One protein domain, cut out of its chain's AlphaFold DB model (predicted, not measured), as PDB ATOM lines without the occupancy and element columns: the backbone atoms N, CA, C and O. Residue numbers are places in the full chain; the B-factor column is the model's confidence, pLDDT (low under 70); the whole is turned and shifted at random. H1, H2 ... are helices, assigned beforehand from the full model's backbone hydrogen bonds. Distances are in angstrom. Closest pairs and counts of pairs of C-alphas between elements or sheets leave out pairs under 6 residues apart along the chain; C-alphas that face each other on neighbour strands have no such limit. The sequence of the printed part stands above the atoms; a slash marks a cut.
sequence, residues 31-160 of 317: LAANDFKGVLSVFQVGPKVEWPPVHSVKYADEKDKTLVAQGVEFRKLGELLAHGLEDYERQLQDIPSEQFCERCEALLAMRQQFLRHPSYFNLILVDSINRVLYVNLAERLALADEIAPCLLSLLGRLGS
ATOM      1  N   LEU A  31     178.970 173.875 138.499       85.00
ATOM      2  CA  LEU A  31     180.073 174.828 138.355       85.00
ATOM      3  C   LEU A  31     181.419 174.146 138.077       85.00
ATOM      4  O   LEU A  31     182.264 174.738 137.413       85.00
ATOM      5  N   ALA A  32     181.619 172.914 138.546       85.81
ATOM      6  CA  ALA A  32     182.827 172.141 138.267       85.81
ATOM      7  C   ALA A  32     182.840 171.538 136.849       85.81
ATOM      8  O   ALA A  32     183.907 171.397 136.253       85.81
ATOM      9  N   ALA A  33     181.673 171.165 136.316       86.31
ATOM     10  CA  ALA A  33     181.552 170.446 135.047       86.31
ATOM     11  C   ALA A  33     181.346 171.345 133.815       86.31
ATOM     12  O   ALA A  33     181.425 170.852 132.689       86.31
ATOM     13  N   ASN A  34     181.054 172.635 134.000       83.69
ATOM     14  CA  ASN A  34     180.675 173.537 132.913       83.69
ATOM     15  C   ASN A  34     181.562 174.782 132.864       83.69
ATOM     16  O   ASN A  34     181.953 175.328 133.892       83.69
ATOM     17  N   ASP A  35     181.798 175.288 131.652       86.75
ATOM     18  CA  ASP A  35     182.210 176.679 131.486       86.75
ATOM     19  C   ASP A  35     181.044 177.628 131.832       86.75
ATOM     20  O   ASP A  35     179.891 177.213 131.990       86.75
ATOM     21  N   PHE A  36     181.314 178.932 131.941       87.06
ATOM     22  CA  PHE A  36     180.273 179.882 132.348       87.06
ATOM     23  C   PHE A  36     179.067 179.895 131.392       87.06
ATOM     24  O   PHE A  36     177.931 180.086 131.823       87.06
ATOM     25  N   LYS A  37     179.277 179.631 130.095       86.19
ATOM     26  CA  LYS A  37     178.185 179.534 129.118       86.19
ATOM     27  C   LYS A  37     177.298 178.311 129.385       86.19
ATOM     28  O   LYS A  37     176.074 178.433 129.324       86.19
ATOM     29  N   GLY A  38     177.890 177.162 129.707       85.00
ATOM     30  CA  GLY A  38     177.172 175.966 130.144       85.00
ATOM     31  C   GLY A  38     176.384 176.214 131.430       85.00
ATOM     32  O   GLY A  38     175.202 175.878 131.494       85.00
ATOM     33  N   VAL A  39     176.972 176.922 132.401       87.31
ATOM     34  CA  VAL A  39     176.279 177.334 133.637       87.31
ATOM     35  C   VAL A  39     175.055 178.197 133.320       87.31
ATOM     36  O   VAL A  39     173.961 177.918 133.808       87.31
ATOM     37  N   LEU A  40     175.196 179.209 132.460       86.94
ATOM     38  CA  LEU A  40     174.074 180.053 132.035       86.94
ATOM     39  C   LEU A  40     172.947 179.246 131.377       86.94
ATOM     40  O   LEU A  40     171.773 179.529 131.619       86.94
ATOM     41  N   SER A  41     173.288 178.222 130.589       85.25
ATOM     42  CA  SER A  41     172.295 177.317 130.009       85.25
ATOM     43  C   SER A  41     171.520 176.569 131.099       85.25
ATOM     44  O   SER A  41     170.292 176.527 131.046       85.25
ATOM     45  N   VAL A  42     172.187 176.085 132.152       84.38
ATOM     46  CA  VAL A  42     171.511 175.457 133.302       84.38
ATOM     47  C   VAL A  42     170.543 176.431 133.987       84.38
ATOM     48  O   VAL A  42     169.420 176.046 134.300       84.38
ATOM     49  N   PHE A  43     170.898 177.712 134.137       80.62
ATOM     50  CA  PHE A  43     169.978 178.734 134.666       80.62
ATOM     51  C   PHE A  43     168.756 179.005 133.759       80.62
ATOM     52  O   PHE A  43     167.723 179.474 134.246       80.62
ATOM     53  N   GLN A  44     168.846 178.731 132.455       77.06
ATOM     54  CA  GLN A  44     167.750 178.937 131.498       77.06
ATOM     55  C   GLN A  44     166.831 177.715 131.345       77.06
ATOM     56  O   GLN A  44     165.616 177.881 131.250       77.06
ATOM     57  N   VAL A  45     167.407 176.512 131.276       71.94
ATOM     58  CA  VAL A  45     166.715 175.268 130.879       71.94
ATOM     59  C   VAL A  45     166.915 174.097 131.846       71.94
ATOM     60  O   VAL A  45     166.281 173.058 131.667       71.94
ATOM     61  N   GLY A  46     167.770 174.234 132.860       57.22
ATOM     62  CA  GLY A  46     168.089 173.165 133.807       57.22
ATOM     63  C   GLY A  46     166.925 172.769 134.729       57.22
ATOM     64  O   GLY A  46     165.902 173.463 134.794       57.22
ATOM     65  N   PRO A  47     167.053 171.643 135.460       55.00
ATOM     66  CA  PRO A  47     166.072 171.244 136.465       55.00
ATOM     67  C   PRO A  47     165.869 172.369 137.490       55.00
ATOM     68  O   PRO A  47     166.795 173.121 137.786       55.00
ATOM     69  N   LYS A  48     164.656 172.479 138.049       65.50
ATOM     70  CA  LYS A  48     164.255 173.517 139.022       65.50
ATOM     71  C   LYS A  48     164.918 173.346 140.404       65.50
ATOM     72  O   LYS A  48     164.257 173.557 141.415       65.50
ATOM     73  N   VAL A  49     166.177 172.910 140.468       73.31
ATOM     74  CA  VAL A  49     166.947 172.960 141.713       73.31
ATOM     75  C   VAL A  49     167.214 174.432 141.984       73.31
ATOM     76  O   VAL A  49     167.953 175.091 141.252       73.31
ATOM     77  N   GLU A  50     166.522 174.967 142.984       74.00
ATOM     78  CA  GLU A  50     166.578 176.386 143.297       74.00
ATOM     79  C   GLU A  50     167.983 176.778 143.753       74.00
ATOM     80  O   GLU A  50     168.667 176.034 144.457       74.00
ATOM     81  N   TRP A  51     168.425 177.955 143.319       77.25
ATOM     82  CA  TRP A  51     169.652 178.553 143.821       77.25
ATOM     83  C   TRP A  51     169.474 178.912 145.306       77.25
ATOM     84  O   TRP A  51     168.464 179.527 145.653       77.25
ATOM     85  N   PRO A  52     170.416 178.563 146.199       68.94
ATOM     86  CA  PRO A  52     170.135 178.608 147.628       68.94
ATOM     87  C   PRO A  52     170.027 180.053 148.175       68.94
ATOM     88  O   PRO A  52     170.805 180.942 147.792       68.94
ATOM     89  N   PRO A  53     169.074 180.320 149.093       62.72
ATOM     90  CA  PRO A  53     168.954 181.596 149.796       62.72
ATOM     91  C   PRO A  53     169.939 181.663 150.973       62.72
ATOM     92  O   PRO A  53     169.815 180.919 151.938       62.72
ATOM     93  N   VAL A  54     170.920 182.571 150.937       60.66
ATOM     94  CA  VAL A  54     171.908 182.728 152.033       60.66
ATOM     95  C   VAL A  54     171.776 184.089 152.707       60.66
ATOM     96  O   VAL A  54     172.405 185.068 152.304       60.66
ATOM     97  N   HIS A  55     170.918 184.166 153.722       56.62
ATOM     98  CA  HIS A  55     170.520 185.447 154.309       56.62
ATOM     99  C   HIS A  55     171.558 186.067 155.259       56.62
ATOM    100  O   HIS A  55     171.746 187.276 155.199       56.62
ATOM    101  N   SER A  56     172.235 185.283 156.111       55.59
ATOM    102  CA  SER A  56     173.236 185.812 157.053       55.59
ATOM    103  C   SER A  56     174.236 184.741 157.490       55.59
ATOM    104  O   SER A  56     173.910 183.841 158.262       55.59
ATOM    105  N   VAL A  57     175.480 184.848 157.014       54.59
ATOM    106  CA  VAL A  57     176.576 183.967 157.463       54.59
ATOM    107  C   VAL A  57     177.050 184.384 158.857       54.59
ATOM    108  O   VAL A  57     177.381 183.527 159.663       54.59
ATOM    109  N   LYS A  58     176.999 185.682 159.201       55.16
ATOM    110  CA  LYS A  58     177.414 186.168 160.528       55.16
ATOM    111  C   LYS A  58     176.495 185.684 161.650       55.16
ATOM    112  O   LYS A  58     176.967 185.358 162.730       55.16
ATOM    113  N   TYR A  59     175.189 185.633 161.397       50.22
ATOM    114  CA  TYR A  59     174.230 185.089 162.358       50.22
ATOM    115  C   TYR A  59     174.403 183.574 162.530       50.22
ATOM    116  O   TYR A  59     174.318 183.064 163.646       50.22
ATOM    117  N   ALA A  60     174.694 182.859 161.437       49.38
ATOM    118  CA  ALA A  60     175.030 181.439 161.476       49.38
ATOM    119  C   ALA A  60     176.332 181.167 162.258       49.38
ATOM    120  O   ALA A  60     176.359 180.232 163.063       49.38
ATOM    121  N   ASP A  61     177.357 182.022 162.096       50.75
ATOM    122  CA  ASP A  61     178.642 181.970 162.821       50.75
ATOM    123  C   ASP A  61     178.463 181.944 164.351       50.75
ATOM    124  O   ASP A  61     179.277 181.348 165.060       50.75
ATOM    125  N   GLU A  62     177.389 182.545 164.874       55.19
ATOM    126  CA  GLU A  62     177.135 182.655 166.314       55.19
ATOM    127  C   GLU A  62     176.378 181.455 166.915       55.19
ATOM    128  O   GLU A  62     176.358 181.318 168.141       55.19
ATOM    129  N   LYS A  63     175.746 180.584 166.106       55.47
ATOM    130  CA  LYS A  63     174.802 179.573 166.633       55.47
ATOM    131  C   LYS A  63     174.896 178.159 166.051       55.47
ATOM    132  O   LYS A  63     174.570 177.227 166.783       55.47
ATOM    133  N   ASP A  64     175.341 177.958 164.807       63.00
ATOM    134  CA  ASP A  64     175.302 176.629 164.166       63.00
ATOM    135  C   ASP A  64     176.483 176.389 163.212       63.00
ATOM    136  O   ASP A  64     176.574 176.962 162.128       63.00
ATOM    137  N   LYS A  65     177.369 175.458 163.589       65.69
ATOM    138  CA  LYS A  65     178.562 175.088 162.807       65.69
ATOM    139  C   LYS A  65     178.236 174.523 161.417       65.69
ATOM    140  O   LYS A  65     179.069 174.635 160.518       65.69
ATOM    141  N   THR A  66     177.060 173.927 161.229       65.25
ATOM    142  CA  THR A  66     176.625 173.356 159.946       65.25
ATOM    143  C   THR A  66     176.284 174.466 158.957       65.25
ATOM    144  O   THR A  66     176.768 174.454 157.824       65.25
ATOM    145  N   LEU A  67     175.544 175.481 159.416       63.81
ATOM    146  CA  LEU A  67     175.202 176.662 158.620       63.81
ATOM    147  C   LEU A  67     176.448 177.475 158.238       63.81
ATOM    148  O   LEU A  67     176.524 178.008 157.131       63.81
ATOM    149  N   VAL A  68     177.467 177.515 159.106       65.94
ATOM    150  CA  VAL A  68     178.769 178.140 158.798       65.94
ATOM    151  C   VAL A  68     179.470 177.436 157.639       65.94
ATOM    152  O   VAL A  68     179.895 178.089 156.685       65.94
ATOM    153  N   ALA A  69     179.588 176.106 157.695       67.25
ATOM    154  CA  ALA A  69     180.254 175.333 156.646       67.25
ATOM    155  C   ALA A  69     179.555 175.502 155.284       67.25
ATOM    156  O   ALA A  69     180.218 175.733 154.272       67.25
ATOM    157  N   GLN A  70     178.222 175.479 155.281       64.12
ATOM    158  CA  GLN A  70     177.399 175.698 154.088       64.12
ATOM    159  C   GLN A  70     177.512 177.137 153.557       64.12
ATOM    160  O   GLN A  70     177.646 177.347 152.353       64.12
ATOM    161  N   GLY A  71     177.530 178.142 154.438       68.31
ATOM    162  CA  GLY A  71     177.748 179.540 154.056       68.31
ATOM    163  C   GLY A  71     179.117 179.769 153.405       68.31
ATOM    164  O   GLY A  71     179.231 180.530 152.441       68.31
ATOM    165  N   VAL A  72     180.156 179.074 153.884       73.56
ATOM    166  CA  VAL A  72     181.495 179.082 153.271       73.56
ATOM    167  C   VAL A  72     181.477 178.441 151.885       73.56
ATOM    168  O   VAL A  72     182.077 178.990 150.962       73.56
ATOM    169  N   GLU A  73     180.810 177.299 151.722       74.12
ATOM    170  CA  GLU A  73     180.681 176.623 150.428       74.12
ATOM    171  C   GLU A  73     179.957 177.507 149.413       74.12
ATOM    172  O   GLU A  73     180.483 177.776 148.336       74.12
ATOM    173  N   PHE A  74     178.818 178.073 149.793       74.75
ATOM    174  CA  PHE A  74     178.058 178.955 148.923       74.75
ATOM    175  C   PHE A  74     178.829 180.212 148.520       74.75
ATOM    176  O   PHE A  74     178.785 180.638 147.365       74.75
ATOM    177  N   ARG A  75     179.583 180.798 149.454       76.31
ATOM    178  CA  ARG A  75     180.461 181.920 149.136       76.31
ATOM    179  C   ARG A  75     181.475 181.538 148.058       76.31
ATOM    180  O   ARG A  75     181.682 182.334 147.148       76.31
ATOM    181  N   LYS A  76     182.066 180.339 148.119       80.12
ATOM    182  CA  LYS A  76     182.966 179.854 147.059       80.12
ATOM    183  C   LYS A  76     182.232 179.734 145.724       80.12
ATOM    184  O   LYS A  76     182.767 180.181 144.717       80.12
ATOM    185  N   LEU A  77     181.003 179.206 145.710       82.75
ATOM    186  CA  LEU A  77     180.191 179.131 144.486       82.75
ATOM    187  C   LEU A  77     179.890 180.531 143.919       82.75
ATOM    188  O   LEU A  77     180.024 180.757 142.719       82.75
ATOM    189  N   GLY A  78     179.549 181.496 144.775       84.75
ATOM    190  CA  GLY A  78     179.343 182.892 144.385       84.75
ATOM    191  C   GLY A  78     180.614 183.570 143.860       84.75
ATOM    192  O   GLY A  78     180.548 184.315 142.885       84.75
ATOM    193  N   GLU A  79     181.773 183.290 144.457       85.62
ATOM    194  CA  GLU A  79     183.076 183.769 143.979       85.62
ATOM    195  C   GLU A  79     183.422 183.157 142.605       85.62
ATOM    196  O   GLU A  79     183.824 183.892 141.702       85.62
ATOM    197  N   LEU A  80     183.178 181.855 142.395       85.06
ATOM    198  CA  LEU A  80     183.340 181.191 141.091       85.06
ATOM    199  C   LEU A  80     182.437 181.810 140.017       85.06
ATOM    200  O   LEU A  80     182.890 182.077 138.906       85.06
ATOM    201  N   LEU A  81     181.177 182.092 140.355       88.38
ATOM    202  CA  LEU A  81     180.253 182.778 139.454       88.38
ATOM    203  C   LEU A  81     180.702 184.200 139.122       88.38
ATOM    204  O   LEU A  81     180.587 184.621 137.974       88.38
ATOM    205  N   ALA A  82     181.210 184.942 140.106       87.62
ATOM    206  CA  ALA A  82     181.730 186.286 139.890       87.62
ATOM    207  C   ALA A  82     182.945 186.273 138.945       87.62
ATOM    208  O   ALA A  82     183.013 187.108 138.048       87.62
ATOM    209  N   HIS A  83     183.852 185.304 139.096       86.38
ATOM    210  CA  HIS A  83     184.971 185.105 138.170       86.38
ATOM    211  C   HIS A  83     184.507 184.701 136.766       86.38
ATOM    212  O   HIS A  83     184.919 185.311 135.784       86.38
ATOM    213  N   GLY A  84     183.596 183.731 136.656       87.56
ATOM    214  CA  GLY A  84     183.058 183.324 135.358       87.56
ATOM    215  C   GLY A  84     182.330 184.464 134.637       87.56
ATOM    216  O   GLY A  84     182.439 184.592 133.421       87.56
ATOM    217  N   LEU A  85     181.648 185.338 135.386       90.00
ATOM    218  CA  LEU A  85     181.008 186.532 134.842       90.00
ATOM    219  C   LEU A  85     182.029 187.560 134.328       90.00
ATOM    220  O   LEU A  85     181.764 188.188 133.306       90.00
ATOM    221  N   GLU A  86     183.177 187.720 134.990       86.69
ATOM    222  CA  GLU A  86     184.279 188.570 134.511       86.69
ATOM    223  C   GLU A  86     184.813 188.088 133.157       86.69
ATOM    224  O   GLU A  86     184.945 188.873 132.216       86.69
ATOM    225  N   ASP A  87     185.079 186.789 133.028       84.81
ATOM    226  CA  ASP A  87     185.565 186.217 131.772       84.81
ATOM    227  C   ASP A  87     184.499 186.272 130.673       84.81
ATOM    228  O   ASP A  87     184.810 186.509 129.503       84.81
ATOM    229  N   TYR A  88     183.231 186.084 131.040       88.44
ATOM    230  CA  TYR A  88     182.110 186.174 130.111       88.44
ATOM    231  C   TYR A  88     181.873 187.601 129.614       88.44
ATOM    232  O   TYR A  88     181.578 187.786 128.435       88.44
ATOM    233  N   GLU A  89     182.039 188.609 130.475       90.06
ATOM    234  CA  GLU A  89     181.940 190.031 130.130       90.06
ATOM    235  C   GLU A  89     182.855 190.379 128.948       90.06
ATOM    236  O   GLU A  89     182.390 190.955 127.964       90.06
ATOM    237  N   ARG A  90     184.118 189.935 128.982       86.69
ATOM    238  CA  ARG A  90     185.089 190.174 127.900       86.69
ATOM    239  C   ARG A  90     184.632 189.591 126.560       86.69
ATOM    240  O   ARG A  90     184.935 190.148 125.513       86.69
ATOM    241  N   GLN A  91     183.858 188.505 126.576       88.12
ATOM    242  CA  GLN A  91     183.309 187.875 125.366       88.12
ATOM    243  C   GLN A  91     182.071 188.591 124.805       88.12
ATOM    244  O   GLN A  91     181.584 188.217 123.736       88.12
ATOM    245  N   LEU A  92     181.512 189.568 125.528       89.62
ATOM    246  CA  LEU A  92     180.416 190.413 125.043       89.62
ATOM    247  C   LEU A  92     180.922 191.606 124.223       89.62
ATOM    248  O   LEU A  92     180.114 192.303 123.597       89.62
ATOM    249  N   GLN A  93     182.234 191.838 124.218       84.56
ATOM    250  CA  GLN A  93     182.888 192.864 123.415       84.56
ATOM    251  C   GLN A  93     182.956 192.409 121.951       84.56
ATOM    252  O   GLN A  93     183.049 191.218 121.664       84.56
ATOM    253  N   ASP A  94     182.826 193.352 121.020       83.88
ATOM    254  CA  ASP A  94     183.039 193.152 119.576       83.88
ATOM    255  C   ASP A  94     182.207 192.057 118.874       83.88
ATOM    256  O   ASP A  94     182.490 191.674 117.741       83.88
ATOM    257  N   ILE A  95     181.123 191.582 119.497       92.31
ATOM    258  CA  ILE A  95     180.153 190.674 118.858       92.31
ATOM    259  C   ILE A  95     178.982 191.431 118.199       92.31
ATOM    260  O   ILE A  95     178.639 192.536 118.645       92.31
ATOM    261  N   PRO A  96     178.306 190.849 117.187       92.81
ATOM    262  CA  PRO A  96     177.107 191.432 116.579       92.81
ATOM    263  C   PRO A  96     175.974 191.675 117.586       92.81
ATOM    264  O   PRO A  96     175.819 190.917 118.544       92.81
ATOM    265  N   SER A  97     175.144 192.697 117.345       93.25
ATOM    266  CA  SER A  97     174.056 193.094 118.256       93.25
ATOM    267  C   SER A  97     173.090 191.956 118.586       93.25
ATOM    268  O   SER A  97     172.750 191.793 119.751       93.25
ATOM    269  N   GLU A  98     172.705 191.135 117.606       93.25
ATOM    270  CA  GLU A  98     171.797 190.000 117.841       93.25
ATOM    271  C   GLU A  98     172.411 188.965 118.796       93.25
ATOM    272  O   GLU A  98     171.797 188.594 119.794       93.25
ATOM    273  N   GLN A  99     173.678 188.588 118.579       93.75
ATOM    274  CA  GLN A  99     174.386 187.666 119.475       93.75
ATOM    275  C   GLN A  99     174.583 188.260 120.873       93.75
ATOM    276  O   GLN A  99     174.516 187.544 121.871       93.75
ATOM    277  N   PHE A 100     174.830 189.570 120.963       94.75
ATOM    278  CA  PHE A 100     174.895 190.269 122.243       94.75
ATOM    279  C   PHE A 100     173.560 190.189 122.987       94.75
ATOM    280  O   PHE A 100     173.539 189.795 124.152       94.75
ATOM    281  N   CYS A 101     172.453 190.498 122.310       94.19
ATOM    282  CA  CYS A 101     171.110 190.429 122.873       94.19
ATOM    283  C   CYS A 101     170.800 189.018 123.400       94.19
ATOM    284  O   CYS A 101     170.453 188.882 124.572       94.19
ATOM    285  N   GLU A 102     171.028 187.967 122.607       91.88
ATOM    286  CA  GLU A 102     170.846 186.568 123.032       91.88
ATOM    287  C   GLU A 102     171.675 186.209 124.276       91.88
ATOM    288  O   GLU A 102     171.172 185.609 125.229       91.88
ATOM    289  N   ARG A 103     172.949 186.614 124.308       92.44
ATOM    290  CA  ARG A 103     173.841 186.368 125.449       92.44
ATOM    291  C   ARG A 103     173.403 187.115 126.707       92.44
ATOM    292  O   ARG A 103     173.539 186.580 127.810       92.44
ATOM    293  N   CYS A 104     172.879 188.327 126.560       93.75
ATOM    294  CA  CYS A 104     172.330 189.104 127.665       93.75
ATOM    295  C   CYS A 104     171.033 188.503 128.216       93.75
ATOM    296  O   CYS A 104     170.776 188.623 129.414       93.75
ATOM    297  N   GLU A 105     170.246 187.804 127.397       91.25
ATOM    298  CA  GLU A 105     169.036 187.129 127.872       91.25
ATOM    299  C   GLU A 105     169.328 185.998 128.858       91.25
ATOM    300  O   GLU A 105     168.596 185.799 129.831       91.25
ATOM    301  N   ALA A 106     170.441 185.294 128.661       90.00
ATOM    302  CA  ALA A 106     170.908 184.286 129.607       90.00
ATOM    303  C   ALA A 106     171.299 184.896 130.960       90.00
ATOM    304  O   ALA A 106     170.900 184.394 132.012       90.00
ATOM    305  N   LEU A 107     171.987 186.039 130.936       94.00
ATOM    306  CA  LEU A 107     172.316 186.797 132.144       94.00
ATOM    307  C   LEU A 107     171.056 187.303 132.866       94.00
ATOM    308  O   LEU A 107     170.973 187.229 134.092       94.00
ATOM    309  N   LEU A 108     170.046 187.778 132.129       92.81
ATOM    310  CA  LEU A 108     168.773 188.213 132.710       92.81
ATOM    311  C   LEU A 108     168.009 187.060 133.379       92.81
ATOM    312  O   LEU A 108     167.414 187.268 134.439       92.81
ATOM    313  N   ALA A 109     168.039 185.857 132.798       88.81
ATOM    314  CA  ALA A 109     167.438 184.666 133.398       88.81
ATOM    315  C   ALA A 109     168.128 184.290 134.720       88.81
ATOM    316  O   ALA A 109     167.457 184.102 135.736       88.81
ATOM    317  N   MET A 110     169.463 184.276 134.730       90.12
ATOM    318  CA  MET A 110     170.263 184.041 135.934       90.12
ATOM    319  C   MET A 110     169.972 185.084 137.026       90.12
ATOM    320  O   MET A 110     169.672 184.729 138.166       90.12
ATOM    321  N   ARG A 111     169.949 186.377 136.663       92.12
ATOM    322  CA  ARG A 111     169.577 187.479 137.568       92.12
ATOM    323  C   ARG A 111     168.215 187.243 138.219       92.12
ATOM    324  O   ARG A 111     168.056 187.478 139.415       92.12
ATOM    325  N   GLN A 112     167.231 186.790 137.443       88.62
ATOM    326  CA  GLN A 112     165.885 186.544 137.952       88.62
ATOM    327  C   GLN A 112     165.853 185.421 138.993       88.62
ATOM    328  O   GLN A 112     165.073 185.514 139.938       88.62
ATOM    329  N   GLN A 113     166.685 184.384 138.850       85.19
ATOM    330  CA  GLN A 113     166.782 183.330 139.860       85.19
ATOM    331  C   GLN A 113     167.348 183.869 141.179       85.19
ATOM    332  O   GLN A 113     166.771 183.626 142.234       85.19
ATOM    333  N   PHE A 114     168.401 184.688 141.129       86.94
ATOM    334  CA  PHE A 114     168.971 185.304 142.334       86.94
ATOM    335  C   PHE A 114     167.996 186.241 143.051       86.94
ATOM    336  O   PHE A 114     167.957 186.263 144.278       86.94
ATOM    337  N   LEU A 115     167.169 186.974 142.302       85.25
ATOM    338  CA  LEU A 115     166.142 187.851 142.871       85.25
ATOM    339  C   LEU A 115     165.013 187.093 143.592       85.25
ATOM    340  O   LEU A 115     164.360 187.679 144.453       85.25
ATOM    341  N   ARG A 116     164.772 185.812 143.272       81.69
ATOM    342  CA  ARG A 116     163.782 184.973 143.982       81.69
ATOM    343  C   ARG A 116     164.261 184.538 145.366       81.69
ATOM    344  O   ARG A 116     163.435 184.308 146.241       81.69
ATOM    345  N   HIS A 117     165.576 184.473 145.562       77.00
ATOM    346  CA  HIS A 117     166.220 184.016 146.793       77.00
ATOM    347  C   HIS A 117     167.111 185.131 147.349       77.00
ATOM    348  O   HIS A 117     168.336 185.032 147.303       77.00
ATOM    349  N   PRO A 118     166.528 186.243 147.818       74.38
ATOM    350  CA  PRO A 118     167.292 187.435 148.147       74.38
ATOM    351  C   PRO A 118     168.265 187.194 149.293       74.38
ATOM    352  O   PRO A 118     167.913 186.666 150.337       74.38
ATOM    353  N   SER A 119     169.516 187.569 149.092       78.88
ATOM    354  CA  SER A 119     170.621 187.223 149.981       78.88
ATOM    355  C   SER A 119     171.742 188.228 149.769       78.88
ATOM    356  O   SER A 119     171.807 188.840 148.700       78.88
ATOM    357  N   TYR A 120     172.621 188.441 150.754       80.38
ATOM    358  CA  TYR A 120     173.672 189.459 150.613       80.38
ATOM    359  C   TYR A 120     174.536 189.172 149.377       80.38
ATOM    360  O   TYR A 120     174.754 190.036 148.529       80.38
ATOM    361  N   PHE A 121     174.935 187.912 149.222       83.06
ATOM    362  CA  PHE A 121     175.694 187.432 148.073       83.06
ATOM    363  C   PHE A 121     174.876 187.447 146.777       83.06
ATOM    364  O   PHE A 121     175.394 187.869 145.744       83.06
ATOM    365  N   ASN A 122     173.596 187.062 146.822       85.94
ATOM    366  CA  ASN A 122     172.733 187.056 145.637       85.94
ATOM    367  C   ASN A 122     172.495 188.471 145.113       85.94
ATOM    368  O   ASN A 122     172.536 188.684 143.905       85.94
ATOM    369  N   LEU A 123     172.348 189.463 145.994       88.94
ATOM    370  CA  LEU A 123     172.251 190.865 145.592       88.94
ATOM    371  C   LEU A 123     173.567 191.398 145.007       88.94
ATOM    372  O   LEU A 123     173.517 192.194 144.071       88.94
ATOM    373  N   ILE A 124     174.735 190.938 145.478       89.62
ATOM    374  CA  ILE A 124     176.019 191.260 144.828       89.62
ATOM    375  C   ILE A 124     176.096 190.648 143.426       89.62
ATOM    376  O   ILE A 124     176.570 191.306 142.498       89.62
ATOM    377  N   LEU A 125     175.652 189.402 143.248       90.81
ATOM    378  CA  LEU A 125     175.625 188.751 141.936       90.81
ATOM    379  C   LEU A 125     174.641 189.451 140.988       90.81
ATOM    380  O   LEU A 125     174.994 189.725 139.844       90.81
ATOM    381  N   VAL A 126     173.453 189.826 141.473       92.69
ATOM    382  CA  VAL A 126     172.471 190.636 140.730       92.69
ATOM    383  C   VAL A 126     173.071 191.969 140.298       92.69
ATOM    384  O   VAL A 126     172.966 192.332 139.129       92.69
ATOM    385  N   ASP A 127     173.717 192.688 141.216       91.88
ATOM    386  CA  ASP A 127     174.429 193.927 140.908       91.88
ATOM    387  C   ASP A 127     175.518 193.701 139.849       91.88
ATOM    388  O   ASP A 127     175.608 194.445 138.879       91.88
ATOM    389  N   SER A 128     176.316 192.645 139.993       92.19
ATOM    390  CA  SER A 128     177.391 192.326 139.048       92.19
ATOM    391  C   SER A 128     176.855 192.036 137.646       92.19
ATOM    392  O   SER A 128     177.384 192.561 136.669       92.19
ATOM    393  N   ILE A 129     175.761 191.273 137.542       94.56
ATOM    394  CA  ILE A 129     175.069 191.032 136.272       94.56
ATOM    395  C   ILE A 129     174.532 192.347 135.703       94.56
ATOM    396  O   ILE A 129     174.756 192.639 134.530       94.56
ATOM    397  N   ASN A 130     173.857 193.164 136.516       94.38
ATOM    398  CA  ASN A 130     173.342 194.457 136.074       94.38
ATOM    399  C   ASN A 130     174.465 195.341 135.520       94.38
ATOM    400  O   ASN A 130     174.282 195.910 134.449       94.38
ATOM    401  N   ARG A 131     175.625 195.406 136.188       91.94
ATOM    402  CA  ARG A 131     176.811 196.149 135.730       91.94
ATOM    403  C   ARG A 131     177.306 195.672 134.374       91.94
ATOM    404  O   ARG A 131     177.442 196.489 133.466       91.94
ATOM    405  N   VAL A 132     177.498 194.362 134.202       93.38
ATOM    406  CA  VAL A 132     177.879 193.777 132.903       93.38
ATOM    407  C   VAL A 132     176.885 194.170 131.812       93.38
ATOM    408  O   VAL A 132     177.299 194.593 130.731       93.38
ATOM    409  N   LEU A 133     175.585 194.086 132.105       94.75
ATOM    410  CA  LEU A 133     174.522 194.413 131.158       94.75
ATOM    411  C   LEU A 133     174.499 195.904 130.806       94.75
ATOM    412  O   LEU A 133     174.557 196.245 129.627       94.75
ATOM    413  N   TYR A 134     174.418 196.800 131.795       93.69
ATOM    414  CA  TYR A 134     174.244 198.225 131.520       93.69
ATOM    415  C   TYR A 134     175.508 198.876 130.960       93.69
ATOM    416  O   TYR A 134     175.373 199.793 130.157       93.69
ATOM    417  N   VAL A 135     176.714 198.428 131.336       92.44
ATOM    418  CA  VAL A 135     177.965 198.993 130.797       92.44
ATOM    419  C   VAL A 135     178.094 198.643 129.319       92.44
ATOM    420  O   VAL A 135     178.238 199.539 128.488       92.44
ATOM    421  N   ASN A 136     177.956 197.360 128.971       93.44
ATOM    422  CA  ASN A 136     178.053 196.930 127.576       93.44
ATOM    423  C   ASN A 136     176.902 197.486 126.721       93.44
ATOM    424  O   ASN A 136     177.120 197.893 125.579       93.44
ATOM    425  N   LEU A 137     175.684 197.567 127.269       94.19
ATOM    426  CA  LEU A 137     174.555 198.185 126.574       94.19
ATOM    427  C   LEU A 137     174.767 199.693 126.370       94.19
ATOM    428  O   LEU A 137     174.480 200.192 125.284       94.19
ATOM    429  N   ALA A 138     175.292 200.415 127.366       92.94
ATOM    430  CA  ALA A 138     175.577 201.846 127.258       92.94
ATOM    431  C   ALA A 138     176.574 202.146 126.138       92.94
ATOM    432  O   ALA A 138     176.344 203.050 125.339       92.94
ATOM    433  N   GLU A 139     177.659 201.377 126.053       91.62
ATOM    434  CA  GLU A 139     178.689 201.571 125.033       91.62
ATOM    435  C   GLU A 139     178.176 201.247 123.631       91.62
ATOM    436  O   GLU A 139     178.362 202.045 122.714       91.62
ATOM    437  N   ARG A 140     177.430 200.149 123.465       92.19
ATOM    438  CA  ARG A 140     176.790 199.816 122.181       92.19
ATOM    439  C   ARG A 140     175.793 200.889 121.755       92.19
ATOM    440  O   ARG A 140     175.804 201.327 120.607       92.19
ATOM    441  N   LEU A 141     174.969 201.364 122.688       91.94
ATOM    442  CA  LEU A 141     174.048 202.470 122.440       91.94
ATOM    443  C   LEU A 141     174.764 203.805 122.225       91.94
ATOM    444  O   LEU A 141     174.150 204.695 121.658       91.94
ATOM    445  N   ALA A 142     176.012 203.989 122.643       89.06
ATOM    446  CA  ALA A 142     176.763 205.215 122.375       89.06
ATOM    447  C   ALA A 142     177.534 205.159 121.046       89.06
ATOM    448  O   ALA A 142     177.696 206.184 120.397       89.06
ATOM    449  N   LEU A 143     177.999 203.980 120.630       83.38
ATOM    450  CA  LEU A 143     178.914 203.841 119.493       83.38
ATOM    451  C   LEU A 143     178.250 203.363 118.199       83.38
ATOM    452  O   LEU A 143     178.805 203.593 117.133       83.38
ATOM    453  N   ALA A 144     177.094 202.696 118.260       78.44
ATOM    454  CA  ALA A 144     176.468 202.165 117.050       78.44
ATOM    455  C   ALA A 144     175.986 203.286 116.116       78.44
ATOM    456  O   ALA A 144     175.433 204.269 116.607       78.44
ATOM    457  N   ASP A 145     176.075 203.095 114.799       77.81
ATOM    458  CA  ASP A 145     175.495 204.017 113.811       77.81
ATOM    459  C   ASP A 145     173.963 204.070 113.948       77.81
ATOM    460  O   ASP A 145     173.361 205.136 114.098       77.81
ATOM    461  N   GLU A 146     173.338 202.897 114.061       85.62
ATOM    462  CA  GLU A 146     171.902 202.721 114.281       85.62
ATOM    463  C   GLU A 146     171.621 201.875 115.529       85.62
ATOM    464  O   GLU A 146     172.421 201.027 115.931       85.62
ATOM    465  N   ILE A 147     170.467 202.097 116.165       90.88
ATOM    466  CA  ILE A 147     170.047 201.279 117.307       90.88
ATOM    467  C   ILE A 147     169.358 200.023 116.779       90.88
ATOM    468  O   ILE A 147     168.222 200.088 116.313       90.88
ATOM    469  N   ALA A 148     170.018 198.874 116.919       92.94
ATOM    470  CA  ALA A 148     169.404 197.587 116.614       92.94
ATOM    471  C   ALA A 148     168.136 197.364 117.477       92.94
ATOM    472  O   ALA A 148     168.194 197.577 118.695       92.94
ATOM    473  N   PRO A 149     167.007 196.897 116.903       94.50
ATOM    474  CA  PRO A 149     165.755 196.702 117.643       94.50
ATOM    475  C   PRO A 149     165.888 195.799 118.876       94.50
ATOM    476  O   PRO A 149     165.260 196.065 119.905       94.50
ATOM    477  N   CYS A 150     166.749 194.774 118.818       95.62
ATOM    478  CA  CYS A 150     166.973 193.868 119.944       95.62
ATOM    479  C   CYS A 150     167.524 194.596 121.188       95.62
ATOM    480  O   CYS A 150     167.167 194.242 122.310       95.62
ATOM    481  N   LEU A 151     168.314 195.668 121.015       95.25
ATOM    482  CA  LEU A 151     168.875 196.454 122.124       95.25
ATOM    483  C   LEU A 151     167.788 197.225 122.885       95.25
ATOM    484  O   LEU A 151     167.882 197.390 124.101       95.25
ATOM    485  N   LEU A 152     166.739 197.673 122.184       94.69
ATOM    486  CA  LEU A 152     165.583 198.328 122.802       94.69
ATOM    487  C   LEU A 152     164.748 197.330 123.607       94.69
ATOM    488  O   LEU A 152     164.345 197.633 124.729       94.69
ATOM    489  N   SER A 153     164.532 196.131 123.056       94.62
ATOM    490  CA  SER A 153     163.873 195.033 123.773       94.62
ATOM    491  C   SER A 153     164.646 194.667 125.044       94.62
ATOM    492  O   SER A 153     164.075 194.614 126.137       94.62
ATOM    493  N   LEU A 154     165.971 194.521 124.923       94.94
ATOM    494  CA  LEU A 154     166.853 194.223 126.045       94.94
ATOM    495  C   LEU A 154     166.784 195.308 127.128       94.94
ATOM    496  O   LEU A 154     166.670 194.974 128.305       94.94
ATOM    497  N   LEU A 155     166.797 196.594 126.753       93.94
ATOM    498  CA  LEU A 155     166.627 197.701 127.699       93.94
ATOM    499  C   LEU A 155     165.288 197.610 128.448       93.94
ATOM    500  O   LEU A 155     165.253 197.777 129.668       93.94
ATOM    501  N   GLY A 156     164.199 197.301 127.738       92.06
ATOM    502  CA  GLY A 156     162.880 197.106 128.346       92.06
ATOM    503  C   GLY A 156     162.875 195.989 129.392       92.06
ATOM    504  O   GLY A 156     162.346 196.166 130.489       92.06
ATOM    505  N   ARG A 157     163.531 194.860 129.098       92.94
ATOM    506  CA  ARG A 157     163.667 193.741 130.046       92.94
ATOM    507  C   ARG A 157     164.613 194.043 131.202       92.94
ATOM    508  O   ARG A 157     164.353 193.633 132.332       92.94
ATOM    509  N   LEU A 158     165.699 194.769 130.947       92.56
ATOM    510  CA  LEU A 158     166.627 195.223 131.980       92.56
ATOM    511  C   LEU A 158     165.894 196.086 133.019       92.56
ATOM    512  O   LEU A 158     166.117 195.900 134.219       92.56
ATOM    513  N   GLY A 159     164.959 196.921 132.552       90.19
ATOM    514  CA  GLY A 159     164.073 197.776 133.343       90.19
ATOM    515  C   GLY A 159     163.101 197.056 134.286       90.19
ATOM    516  O   GLY A 159     162.444 197.719 135.079       90.19
ATOM    517  N   SER A 160     163.006 195.724 134.284       88.38
ATOM    518  CA  SER A 160     162.225 195.020 135.316       88.38
ATOM    519  C   SER A 160     162.894 195.031 136.696       88.38
ATOM    520  O   SER A 160     162.237 194.777 137.703       88.38
TER     521      SER A 160
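This is residues 31 to 160 of the 317 residues of an uncharacterized protein of Lentisphaerae bacterium (UniProt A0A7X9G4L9). What does the model look like? It is a rod of helices in which the long H3, H4 and H5 run roughly lengthwise, with short H6 beside H4 and H5 toward one end and H1 crossing H3 and H4 on one side. At the other end, H3 runs on past H4 and H5, and little H2 packs on its residues 67 to 71. What is it made of, and how large is it? The printed part has 130 residues with six named helices, H1 to H6 in chain order, and no named strand; its class is all helix. It is only just compact, close to loose, with a radius of gyration of the C-alphas of 16.4 A and spans of 58 by 28 by 24 A.

What touches the longest helix? H3, residues 65 to 90, touches residues 121 to 132 of H5, residues 120 to 143, at a shallow tilt of 7 degrees, the same way; the closest C-alphas, of Glu 89 and Val 132, are 6.2 A apart. H1, residues 36 to 45, touches H3 residues 81 to 88, only just about perpendicular at 71 degrees, with C-alphas Phe 36 and Gly 84 closest at 5.4 A. H2, residues 57 to 61, touches H3, with C-alphas Asp 61 and Val 68 closest at 5.6 A. What lies farther out? H4, residues 97 to 116, is apart from H3 but forms a hairpin with H5, at a shallow tilt of 21 degrees, opposite ways, with C-alphas Phe 114 and Asn 122 closest at 5.3 A. H1 touches H4 residues 106 to 113 at a steep tilt of 67 degrees, the same way, with C-alphas Phe 43 and Met 110 closest at 5.5 A. H6, residues 149 to 158, touches H4 at a shallow tilt of 12 degrees, the same way, with C-alphas Cys 101 and Cys 150 closest at 6.1 A. Which helices form a bundle, and how complete are the backbones? H4, H5 and H6 form an up and down bundle, each running against the one before it; H5 and H6 are a hairpin at 26 degrees, with C-alphas Leu 137 and Leu 151 closest at 7.4 A. Every O i to N i+4 pair is within hydrogen-bond range in H1, H2, H5 and H6, against 21 of 22 in H3 and 14 of 16 in H4.

How long are the long helices? From first to last C-alpha, H3 measures 38.6 A, H5 34.7 A and H4 28.9 A. Where are the anchor points? C-alpha 36 opens H1 at (180.273, 179.882, 132.348), C-alpha 65 opens H3 at (178.562, 175.088, 162.807), and C-alpha 158 ends H6 at (166.627, 195.223, 131.980).

How far does it reach? The two C-alphas farthest apart, of Lys 63 and Asp 145, are 58.2 A apart. Is it continuous? The printed part has no cut; the link from H1 to H2, 11 residues, is long. Where is confidence low? Residues 46 to 48 and 52 to 71 have pLDDT under 70, while the mean of the printed part is 82.7.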